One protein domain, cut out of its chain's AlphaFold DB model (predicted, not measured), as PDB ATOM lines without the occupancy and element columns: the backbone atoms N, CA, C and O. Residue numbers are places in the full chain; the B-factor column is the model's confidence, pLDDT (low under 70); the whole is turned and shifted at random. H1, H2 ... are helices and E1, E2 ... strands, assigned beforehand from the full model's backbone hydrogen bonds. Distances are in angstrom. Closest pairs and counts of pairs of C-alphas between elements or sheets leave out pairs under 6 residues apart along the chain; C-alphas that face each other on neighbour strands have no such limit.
ATOM      1  N   VAL A  12     160.794 209.596 106.664       94.38
ATOM      2  CA  VAL A  12     159.838 208.496 106.688       94.38
ATOM      3  C   VAL A  12     160.335 207.348 105.825       94.38
ATOM      4  O   VAL A  12     161.029 207.564 104.833       94.38
ATOM      5  N   VAL A  13     159.943 206.129 106.182       93.25
ATOM      6  CA  VAL A  13     160.131 204.932 105.360       93.25
ATOM      7  C   VAL A  13     158.773 204.337 105.010       93.25
ATOM      8  O   VAL A  13     157.840 204.359 105.817       93.25
ATOM      9  N   CYS A  14     158.659 203.800 103.804       88.38
ATOM     10  CA  CYS A  14     157.507 203.028 103.370       88.38
ATOM     11  C   CYS A  14     157.963 201.774 102.626       88.38
ATOM     12  O   CYS A  14     158.977 201.781 101.924       88.38
ATOM     13  N   ARG A  15     157.203 200.690 102.765       85.81
ATOM     14  CA  ARG A  15     157.326 199.513 101.903       85.81
ATOM     15  C   ARG A  15     156.290 199.652 100.799       85.81
ATOM     16  O   ARG A  15     155.113 199.835 101.088       85.81
ATOM     17  N   TRP A  16     156.711 199.571  99.537       70.38
ATOM     18  CA  TRP A  16     155.812 199.797  98.392       70.38
ATOM     19  C   TRP A  16     154.597 198.862  98.357       70.38
ATOM     20  O   TRP A  16     153.565 199.215  97.797       70.38
ATOM     21  N   GLN A  17     154.737 197.669  98.930       71.19
ATOM     22  CA  GLN A  17     153.703 196.636  98.931       71.19
ATOM     23  C   GLN A  17     152.747 196.731 100.126       71.19
ATOM     24  O   GLN A  17     151.702 196.086 100.102       71.19
ATOM     25  N   ASP A  18     153.069 197.537 101.141       78.88
ATOM     26  CA  ASP A  18     152.251 197.617 102.345       78.88
ATOM     27  C   ASP A  18     151.183 198.692 102.167       78.88
ATOM     28  O   ASP A  18     151.477 199.885 102.038       78.88
ATOM     29  N   GLN A  19     149.925 198.255 102.179       79.44
ATOM     30  CA  GLN A  19     148.757 199.124 102.143       79.44
ATOM     31  C   GLN A  19     147.915 198.962 103.410       79.44
ATOM     32  O   GLN A  19     147.797 197.867 103.962       79.44
ATOM     33  N   ASP A  20     147.332 200.061 103.884       80.62
ATOM     34  CA  ASP A  20     146.319 200.027 104.934       80.62
ATOM     35  C   ASP A  20     144.982 199.468 104.408       80.62
ATOM     36  O   ASP A  20     144.826 199.152 103.227       80.62
ATOM     37  N   GLN A  21     143.977 199.357 105.282       81.31
ATOM     38  CA  GLN A  21     142.648 198.856 104.898       81.31
ATOM     39  C   GLN A  21     141.927 199.738 103.861       81.31
ATOM     40  O   GLN A  21     140.909 199.323 103.314       81.31
ATOM     41  N   GLN A  22     142.432 200.946 103.596       79.94
ATOM     42  CA  GLN A  22     141.925 201.861 102.578       79.94
ATOM     43  C   GLN A  22     142.776 201.850 101.292       79.94
ATOM     44  O   GLN A  22     142.536 202.671 100.407       79.94
ATOM     45  N   GLY A  23     143.756 200.947 101.168       78.69
ATOM     46  CA  GLY A  23     144.631 200.858  99.996       78.69
ATOM     47  C   GLY A  23     145.719 201.938  99.951       78.69
ATOM     48  O   GLY A  23     146.316 202.163  98.898       78.69
ATOM     49  N   ARG A  24     145.977 202.648 101.058       79.94
ATOM     50  CA  ARG A  24     146.993 203.710 101.114       79.94
ATOM     51  C   ARG A  24     148.335 203.148 101.574       79.94
ATOM     52  O   ARG A  24     148.335 202.287 102.450       79.94
ATOM     53  N   PRO A  25     149.471 203.653 101.063       79.62
ATOM     54  CA  PRO A  25     150.788 203.220 101.514       79.62
ATOM     55  C   PRO A  25     150.953 203.356 103.030       79.62
ATOM     56  O   PRO A  25     150.654 204.407 103.603       79.62
ATOM     57  N   VAL A  26     151.471 202.315 103.676       86.94
ATOM     58  CA  VAL A  26     151.838 202.374 105.092       86.94
ATOM     59  C   VAL A  26     153.171 203.107 105.224       86.94
ATOM     60  O   VAL A  26     154.210 202.651 104.745       86.94
ATOM     61  N   VAL A  27     153.136 204.261 105.889       89.44
ATOM     62  CA  VAL A  27     154.304 205.119 106.114       89.44
ATOM     63  C   VAL A  27     154.677 205.103 107.593       89.44
ATOM     64  O   VAL A  27     153.815 205.157 108.474       89.44
ATOM     65  N   ARG A  28     155.977 205.030 107.875       93.44
ATOM     66  CA  ARG A  28     156.536 204.990 109.227       93.44
ATOM     67  C   ARG A  28     157.520 206.133 109.408       93.44
ATOM     68  O   ARG A  28     158.453 206.288 108.623       93.44
ATOM     69  N   THR A  29     157.300 206.943 110.435       95.00
ATOM     70  CA  THR A  29     158.150 208.096 110.743       95.00
ATOM     71  C   THR A  29     159.421 207.657 111.452       95.00
ATOM     72  O   THR A  29     159.382 206.822 112.354       95.00
ATOM     73  N   LEU A  30     160.547 208.240 111.051       96.12
ATOM     74  CA  LEU A  30     161.824 208.053 111.719       96.12
ATOM     75  C   LEU A  30     161.887 208.912 112.984       96.12
ATOM     76  O   LEU A  30     161.560 210.096 112.976       96.12
ATOM     77  N   THR A  31     162.371 208.325 114.071       96.81
ATOM     78  CA  THR A  31     162.852 209.090 115.228       96.81
ATOM     79  C   THR A  31     164.158 209.808 114.882       96.81
ATOM     80  O   THR A  31     164.908 209.354 114.016       96.81
ATOM     81  N   ALA A  32     164.497 210.869 115.619       94.12
ATOM     82  CA  ALA A  32     165.736 211.622 115.403       94.12
ATOM     83  C   ALA A  32     166.997 210.732 115.414       94.12
ATOM     84  O   ALA A  32     167.874 210.883 114.566       94.12
ATOM     85  N   SER A  33     167.071 209.749 116.321       95.56
ATOM     86  CA  SER A  33     168.191 208.799 116.382       95.56
ATOM     87  C   SER A  33     168.261 207.874 115.166       95.56
ATOM     88  O   SER A  33     169.351 207.555 114.690       95.56
ATOM     89  N   GLN A  34     167.109 207.439 114.645       96.88
ATOM     90  CA  GLN A  34     167.042 206.611 113.438       96.88
ATOM     91  C   GLN A  34     167.454 207.414 112.207       96.88
ATOM     92  O   GLN A  34     168.273 206.939 111.426       96.88
ATOM     93  N   THR A  35     166.952 208.645 112.077       96.75
ATOM     94  CA  THR A  35     167.354 209.575 111.020       96.75
ATOM     95  C   THR A  35     168.861 209.799 111.038       96.75
ATOM     96  O   THR A  35     169.511 209.570 110.024       96.75
ATOM     97  N   ALA A  36     169.438 210.149 112.192       95.12
ATOM     98  CA  ALA A  36     170.875 210.377 112.321       95.12
ATOM     99  C   ALA A  36     171.705 209.144 111.920       95.12
ATOM    100  O   ALA A  36     172.707 209.271 111.219       95.12
ATOM    101  N   THR A  37     171.259 207.947 112.317       96.62
ATOM    102  CA  THR A  37     171.929 206.680 111.981       96.62
ATOM    103  C   THR A  37     171.915 206.422 110.474       96.62
ATOM    104  O   THR A  37     172.959 206.150 109.885       96.62
ATOM    105  N   LEU A  38     170.745 206.533 109.837       96.31
ATOM    106  CA  LEU A  38     170.589 206.276 108.403       96.31
ATOM    107  C   LEU A  38     171.319 207.321 107.557       96.31
ATOM    108  O   LEU A  38     171.958 206.965 106.575       96.31
ATOM    109  N   VAL A  39     171.284 208.590 107.960       96.38
ATOM    110  CA  VAL A  39     172.015 209.677 107.296       96.38
ATOM    111  C   VAL A  39     173.526 209.472 107.394       96.38
ATOM    112  O   VAL A  39     174.232 209.650 106.404       96.38
ATOM    113  N   ALA A  40     174.042 209.086 108.564       96.62
ATOM    114  CA  ALA A  40     175.467 208.807 108.728       96.62
ATOM    115  C   ALA A  40     175.924 207.647 107.829       96.62
ATOM    116  O   ALA A  40     176.950 207.763 107.155       96.62
ATOM    117  N   ASP A  41     175.141 206.568 107.771       97.38
ATOM    118  CA  ASP A  41     175.410 205.426 106.894       97.38
ATOM    119  C   ASP A  41     175.338 205.821 105.412       97.38
ATOM    120  O   ASP A  41     176.256 205.524 104.646       97.38
ATOM    121  N   LEU A  42     174.305 206.580 105.031       95.56
ATOM    122  CA  LEU A  42     174.118 207.104 103.681       95.56
ATOM    123  C   LEU A  42     175.323 207.932 103.239       95.56
ATOM    124  O   LEU A  42     175.840 207.697 102.151       95.56
ATOM    125  N   LYS A  43     175.841 208.832 104.080       94.19
ATOM    126  CA  LYS A  43     177.054 209.606 103.763       94.19
ATOM    127  C   LYS A  43     178.281 208.722 103.575       94.19
ATOM    128  O   LYS A  43     179.043 208.931 102.637       94.19
ATOM    129  N   ALA A  44     178.474 207.753 104.463       96.12
ATOM    130  CA  ALA A  44     179.664 206.910 104.467       96.12
ATOM    131  C   ALA A  44     179.690 205.887 103.320       96.12
ATOM    132  O   ALA A  44     180.759 205.390 102.971       96.12
ATOM    133  N   ARG A  45     178.522 205.533 102.772       95.31
ATOM    134  CA  ARG A  45     178.355 204.408 101.838       95.31
ATOM    135  C   ARG A  45     177.620 204.790 100.556       95.31
ATOM    136  O   ARG A  45     176.988 203.935  99.931       95.31
ATOM    137  N   SER A  46     177.674 206.069 100.192       94.69
ATOM    138  CA  SER A  46     177.199 206.555  98.900       94.69
ATOM    139  C   SER A  46     178.351 206.792  97.940       94.69
ATOM    140  O   SER A  46     179.376 207.354  98.319       94.69
ATOM    141  N   GLU A  47     178.143 206.431  96.684       92.69
ATOM    142  CA  GLU A  47     179.103 206.629  95.599       92.69
ATOM    143  C   GLU A  47     178.388 207.099  94.322       92.69
ATOM    144  O   GLU A  47     177.198 206.801  94.152       92.69
ATOM    145  N   PRO A  48     179.082 207.817  93.419       92.12
ATOM    146  CA  PRO A  48     178.583 208.111  92.079       92.12
ATOM    147  C   PRO A  48     178.060 206.861  91.382       92.12
ATOM    148  O   PRO A  48     178.705 205.810  91.372       92.12
ATOM    149  N   PHE A  49     176.877 206.978  90.792       86.50
ATOM    150  CA  PHE A  49     176.209 205.872  90.136       86.50
ATOM    151  C   PHE A  49     175.701 206.289  88.769       86.50
ATOM    152  O   PHE A  49     174.943 207.243  88.627       86.50
ATOM    153  N   GLN A  50     176.074 205.512  87.761       79.19
ATOM    154  CA  GLN A  50     175.403 205.525  86.472       79.19
ATOM    155  C   GLN A  50     174.558 204.264  86.375       79.19
ATOM    156  O   GLN A  50     175.059 203.156  86.586       79.19
ATOM    157  N   ALA A  51     173.272 204.441  86.079       67.56
ATOM    158  CA  ALA A  51     172.339 203.337  85.955       67.56
ATOM    159  C   ALA A  51     172.795 202.366  84.857       67.56
ATOM    160  O   ALA A  51     172.684 202.649  83.666       67.56
ATOM    161  N   PRO A  62     161.964 193.169 100.406       63.25
ATOM    162  CA  PRO A  62     161.043 194.292 100.439       63.25
ATOM    163  C   PRO A  62     161.664 195.507  99.749       63.25
ATOM    164  O   PRO A  62     162.762 195.947 100.089       63.25
ATOM    165  N   THR A  63     160.941 196.068  98.784       76.62
ATOM    166  CA  THR A  63     161.290 197.344  98.163       76.62
ATOM    167  C   THR A  63     160.862 198.474  99.092       76.62
ATOM    168  O   THR A  63     159.696 198.879  99.145       76.62
ATOM    169  N   LEU A  64     161.818 198.955  99.884       85.81
ATOM    170  CA  LEU A  64     161.616 200.115 100.743       85.81
ATOM    171  C   LEU A  64     161.884 201.401  99.958       85.81
ATOM    172  O   LEU A  64     162.683 201.443  99.023       85.81
ATOM    173  N   SER A  65     161.194 202.467 100.328       87.75
ATOM    174  CA  SER A  65     161.502 203.829  99.907       87.75
ATOM    175  C   SER A  65     161.639 204.692 101.145       87.75
ATOM    176  O   SER A  65     160.904 204.529 102.119       87.75
ATOM    177  N   LEU A  66     162.620 205.579 101.113       93.00
ATOM    178  CA  LEU A  66     162.955 206.475 102.201       93.00
ATOM    179  C   LEU A  66     162.824 207.910 101.688       93.00
ATOM    180  O   LEU A  66     163.330 208.243 100.622       93.00
ATOM    181  N   ALA A  67     162.152 208.759 102.450       94.00
ATOM    182  CA  ALA A  67     162.099 210.191 102.197       94.00
ATOM    183  C   ALA A  67     162.712 210.909 103.396       94.00
ATOM    184  O   ALA A  67     162.226 210.768 104.517       94.00
ATOM    185  N   LEU A  68     163.797 211.643 103.166       95.50
ATOM    186  CA  LEU A  68     164.485 212.435 104.183       95.50
ATOM    187  C   LEU A  68     164.151 213.910 103.982       95.50
ATOM    188  O   LEU A  68     164.045 214.360 102.847       95.50
ATOM    189  N   THR A  69     163.977 214.657 105.066       95.94
ATOM    190  CA  THR A  69     163.526 216.052 105.008       95.94
ATOM    191  C   THR A  69     164.477 216.975 105.742       95.94
ATOM    192  O   THR A  69     164.926 216.634 106.840       95.94
ATOM    193  N   ASN A  70     164.728 218.155 105.184       94.44
ATOM    194  CA  ASN A  70     165.470 219.217 105.863       94.44
ATOM    195  C   ASN A  70     164.534 220.170 106.630       94.44
ATOM    196  O   ASN A  70     163.310 220.025 106.612       94.44
ATOM    197  N   ALA A  71     165.112 221.151 107.328       92.62
ATOM    198  CA  ALA A  71     164.362 222.111 108.146       92.62
ATOM    199  C   ALA A  71     163.432 223.038 107.337       92.62
ATOM    200  O   ALA A  71     162.515 223.631 107.904       92.62
ATOM    201  N   SER A  81     167.000 200.679  93.987       79.06
ATOM    202  CA  SER A  81     167.683 200.907  92.701       79.06
ATOM    203  C   SER A  81     167.367 199.910  91.580       79.06
ATOM    204  O   SER A  81     167.902 200.052  90.484       79.06
ATOM    205  N   GLY A  82     166.571 198.865  91.826       70.81
ATOM    206  CA  GLY A  82     166.479 197.724  90.900       70.81
ATOM    207  C   GLY A  82     167.443 196.583  91.242       70.81
ATOM    208  O   GLY A  82     167.189 195.430  90.896       70.81
ATOM    209  N   CYS A  83     168.525 196.886  91.962       70.88
ATOM    210  CA  CYS A  83     169.537 195.924  92.371       70.88
ATOM    211  C   CYS A  83     169.386 195.602  93.874       70.88
ATOM    212  O   CYS A  83     169.236 196.513  94.699       70.88
ATOM    213  N   PRO A  84     169.429 194.320  94.279       67.50
ATOM    214  CA  PRO A  84     169.286 193.942  95.682       67.50
ATOM    215  C   PRO A  84     170.339 194.621  96.560       67.50
ATOM    216  O   PRO A  84     171.526 194.605  96.252       67.50
ATOM    217  N   GLY A  85     169.886 195.204  97.673       75.31
ATOM    218  CA  GLY A  85     170.768 195.803  98.678       75.31
ATOM    219  C   GLY A  85     171.306 197.195  98.345       75.31
ATOM    220  O   GLY A  85     172.198 197.656  99.046       75.31
ATOM    221  N   SER A  86     170.787 197.880  97.320       86.12
ATOM    222  CA  SER A  86     171.183 199.264  97.042       86.12
ATOM    223  C   SER A  86     169.997 200.182  96.752       86.12
ATOM    224  O   SER A  86     168.941 199.760  96.276       86.12
ATOM    225  N   TYR A  87     170.204 201.455  97.057       90.44
ATOM    226  CA  TYR A  87     169.263 202.548  96.876       90.44
ATOM    227  C   TYR A  87     169.917 203.636  96.034       90.44
ATOM    228  O   TYR A  87     171.140 203.731  95.980       90.44
ATOM    229  N   VAL A  88     169.112 204.462  95.382       91.12
ATOM    230  CA  VAL A  88     169.558 205.593  94.575       91.12
ATOM    231  C   VAL A  88     168.850 206.865  94.998       91.12
ATOM    232  O   VAL A  88     167.682 206.847  95.387       91.12
ATOM    233  N   TYR A  89     169.566 207.976  94.895       92.06
ATOM    234  CA  TYR A  89     169.031 209.317  95.086       92.06
ATOM    235  C   TYR A  89     169.796 210.312  94.214       92.06
ATOM    236  O   TYR A  89     170.865 210.000  93.687       92.06
ATOM    237  N   LEU A  90     169.230 211.503  94.044       90.00
ATOM    238  CA  LEU A  90     169.870 212.607  93.337       90.00
ATOM    239  C   LEU A  90     170.390 213.626  94.346       90.00
ATOM    240  O   LEU A  90     169.661 214.016  95.258       90.00
ATOM    241  N   ARG A  91     171.626 214.083  94.158       87.38
ATOM    242  CA  ARG A  91     172.225 215.191  94.906       87.38
ATOM    243  C   ARG A  91     172.956 216.088  93.919       87.38
ATOM    244  O   ARG A  91     173.803 215.607  93.181       87.38
ATOM    245  N   ASP A  92     172.600 217.368  93.878       84.94
ATOM    246  CA  ASP A  92     173.243 218.369  93.009       84.94
ATOM    247  C   ASP A  92     173.308 217.976  91.517       84.94
ATOM    248  O   ASP A  92     174.255 218.295  90.805       84.94
ATOM    249  N   GLY A  93     172.286 217.262  91.030       84.81
ATOM    250  CA  GLY A  93     172.221 216.770  89.647       84.81
ATOM    251  C   GLY A  93     173.031 215.496  89.378       84.81
ATOM    252  O   GLY A  93     172.950 214.954  88.278       84.81
ATOM    253  N   GLU A  94     173.758 214.982  90.371       89.06
ATOM    254  CA  GLU A  94     174.455 213.701  90.316       89.06
ATOM    255  C   GLU A  94     173.584 212.586  90.910       89.06
ATOM    256  O   GLU A  94     172.962 212.742  91.966       89.06
ATOM    257  N   GLN A  95     173.540 211.439  90.233       90.19
ATOM    258  CA  GLN A  95     172.918 210.236  90.768       90.19
ATOM    259  C   GLN A  95     173.919 209.483  91.642       90.19
ATOM    260  O   GLN A  95     175.018 209.139  91.210       90.19
ATOM    261  N   LEU A  96     173.515 209.209  92.877       92.38
ATOM    262  CA  LEU A  96     174.308 208.483  93.856       92.38
ATOM    263  C   LEU A  96     173.636 207.156  94.176       92.38
ATOM    264  O   LEU A  96     172.408 207.073  94.257       92.38
ATOM    265  N   ARG A  97     174.450 206.123  94.387       92.81
ATOM    266  CA  ARG A  97     174.020 204.834  94.921       92.81
ATOM    267  C   ARG A  97     174.459 204.722  96.366       92.81
ATOM    268  O   ARG A  97     175.647 204.795  96.652       92.81
ATOM    269  N   TRP A  98     173.502 204.478  97.248       93.69
ATOM    270  CA  TRP A  98     173.737 204.101  98.631       93.69
ATOM    271  C   TRP A  98     173.647 202.583  98.777       93.69
ATOM    272  O   TRP A  98     172.636 201.978  98.416       93.69
ATOM    273  N   THR A  99     174.696 201.976  99.328       92.62
ATOM    274  CA  THR A  99     174.718 200.555  99.703       92.62
ATOM    275  C   THR A  99     174.712 200.456 101.230       92.62
ATOM    276  O   THR A  99     175.782 200.580 101.837       92.62
ATOM    277  N   PRO A 100     173.542 200.280 101.874       92.81
ATOM    278  CA  PRO A 100     173.448 200.337 103.326       92.81
ATOM    279  C   PRO A 100     174.299 199.264 104.004       92.81
ATOM    280  O   PRO A 100     174.460 198.160 103.482       92.81
ATOM    281  N   SER A 101     174.824 199.561 105.193       94.62
ATOM    282  CA  SER A 101     175.380 198.507 106.052       94.62
ATOM    283  C   SER A 101     174.307 197.503 106.494       94.62
ATOM    284  O   SER A 101     173.105 197.777 106.430       94.62
ATOM    285  N   ASP A 102     174.727 196.355 107.029       92.12
ATOM    286  CA  ASP A 102     173.807 195.381 107.632       92.12
ATOM    287  C   ASP A 102     173.003 195.996 108.789       92.12
ATOM    288  O   ASP A 102     171.815 195.713 108.953       92.12
ATOM    289  N   ALA A 103     173.626 196.891 109.565       93.94
ATOM    290  CA  ALA A 103     172.970 197.601 110.658       93.94
ATOM    291  C   ALA A 103     171.889 198.564 110.142       93.94
ATOM    292  O   ALA A 103     170.771 198.568 110.661       93.94
ATOM    293  N   ALA A 104     172.194 199.343 109.098       93.81
ATOM    294  CA  ALA A 104     171.228 200.235 108.461       93.81
ATOM    295  C   ALA A 104     170.094 199.456 107.774       93.81
ATOM    296  O   ALA A 104     168.930 199.829 107.903       93.81
ATOM    297  N   THR A 105     170.413 198.335 107.122       91.00
ATOM    298  CA  THR A 105     169.427 197.427 106.514       91.00
ATOM    299  C   THR A 105     168.473 196.872 107.569       91.00
ATOM    300  O   THR A 105     167.261 197.037 107.452       91.00
ATOM    301  N   THR A 106     169.015 196.311 108.653       91.44
ATOM    302  CA  THR A 106     168.226 195.789 109.781       91.44
ATOM    303  C   THR A 106     167.340 196.873 110.391       91.44
ATOM    304  O   THR A 106     166.204 196.615 110.790       91.44
ATOM    305  N   LEU A 107     167.854 198.103 110.487       93.44
ATOM    306  CA  LEU A 107     167.093 199.229 111.005       93.44
ATOM    307  C   LEU A 107     165.921 199.591 110.085       93.44
ATOM    308  O   LEU A 107     164.801 199.723 110.572       93.44
ATOM    309  N   LEU A 108     166.162 199.718 108.779       91.25
ATOM    310  CA  LEU A 108     165.122 200.001 107.788       91.25
ATOM    311  C   LEU A 108     164.022 198.935 107.805       91.25
ATOM    312  O   LEU A 108     162.846 199.282 107.855       91.25
ATOM    313  N   GLU A 109     164.392 197.655 107.826       88.19
ATOM    314  CA  GLU A 109     163.442 196.539 107.876       88.19
ATOM    315  C   GLU A 109     162.613 196.547 109.161       88.19
ATOM    316  O   GLU A 109     161.397 196.375 109.111       88.19
ATOM    317  N   ARG A 110     163.244 196.818 110.309       90.94
ATOM    318  CA  ARG A 110     162.552 196.927 111.600       90.94
ATOM    319  C   ARG A 110     161.546 198.073 111.626       90.94
ATOM    320  O   ARG A 110     160.495 197.933 112.240       90.94
ATOM    321  N   ILE A 111     161.885 199.214 111.026       91.38
ATOM    322  CA  ILE A 111     160.981 200.367 110.976       91.38
ATOM    323  C   ILE A 111     159.838 200.088 110.000       91.38
ATOM    324  O   ILE A 111     158.698 200.422 110.309       91.38
ATOM    325  N   ALA A 112     160.142 199.481 108.849       83.69
ATOM    326  CA  ALA A 112     159.155 199.149 107.831       83.69
ATOM    327  C   ALA A 112     158.117 198.137 108.337       83.69
ATOM    328  O   ALA A 112     156.939 198.348 108.068       83.69
ATOM    329  N   GLY A 113     158.547 197.131 109.113       72.50
ATOM    330  CA  GLY A 113     157.672 196.177 109.809       72.50
ATOM    331  C   GLY A 113     156.801 195.387 108.856       72.50
ATOM    332  O   GLY A 113     155.598 195.698 108.786       72.50
TER     333      GLY A 113
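What this domain is: This is residues 12 to 51, 62 to 71 and 81 to 113 of the 113 residues of an uncharacterized protein of Micropruina sp (UniProt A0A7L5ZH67). Two small three-stranded sheets, E2-E1-E4 and E3-E6-E5, sit towards the two ends of the longest axis, their edge strands E4 and E5 near each other. Helix H1 runs from one sheet to the other and only grazes each, while H2 packs on H1 and crosses over the first sheet. The printed part has 83 residues with two named helices and six named strands, in the order E1 E2 H1 E3 E4 E5 E6 H2; both sheets are antiparallel and the class is mixed, helices and strands. It is compact, with a radius of gyration of the C-alphas of 13.1 A and spans of 39 by 28 by 28 A.

How they stand to each other: E1, residues 12 to 19, bends by 93 degrees at residue 16 and forms a hairpin with E2, residues 25 to 29; N 13 and O 28 are within hydrogen-bond range at 2.9 A. E1 is also antiparallel to E4, residues 64 to 70, with N 14 and O 65 at 2.9 A. H1, residues 32 to 44, only grazes this sheet with residues 35 to 39. With residues 41 to 44 it only grazes the sheet of E3, residues 46 to 48, E6, residues 94 to 98, and E5, residues 87 to 91. There N 47 and O 97 are 3.0 A apart, and in the hairpin E5 and E6, N 89 and O 96 are 3.0 A apart. H2, residues 102 to 112, touches H1 at a steep tilt of 41 degrees, opposite ways, the closest C-alphas being those of Leu 38 and Ala 104, 6.1 A. H2 is over E1 and E4, at a height over the sheet of 10.4 A. In H1 and H2 every O i to N i+4 pair is within hydrogen-bond range.

Where its parts are: E1 begins at C-alpha 12, (159.838, 208.496, 106.688), and H2 ends at C-alpha 112, (159.155, 199.149, 107.831). E4 is 20.1 A long, H1 18.3 A, E1 15.2 A and H2 15.1 A.

The domain as a whole: The C-alphas of Gln 21 and Pro 48, 39.3 A, are the two farthest apart. Cuts leave C-alphas 51 and 62 20.5 A apart and C-alphas 71 and 81 26.4 A apart. The links printed whole are tight. Residues 51, 62 and 84 have pLDDT under 70.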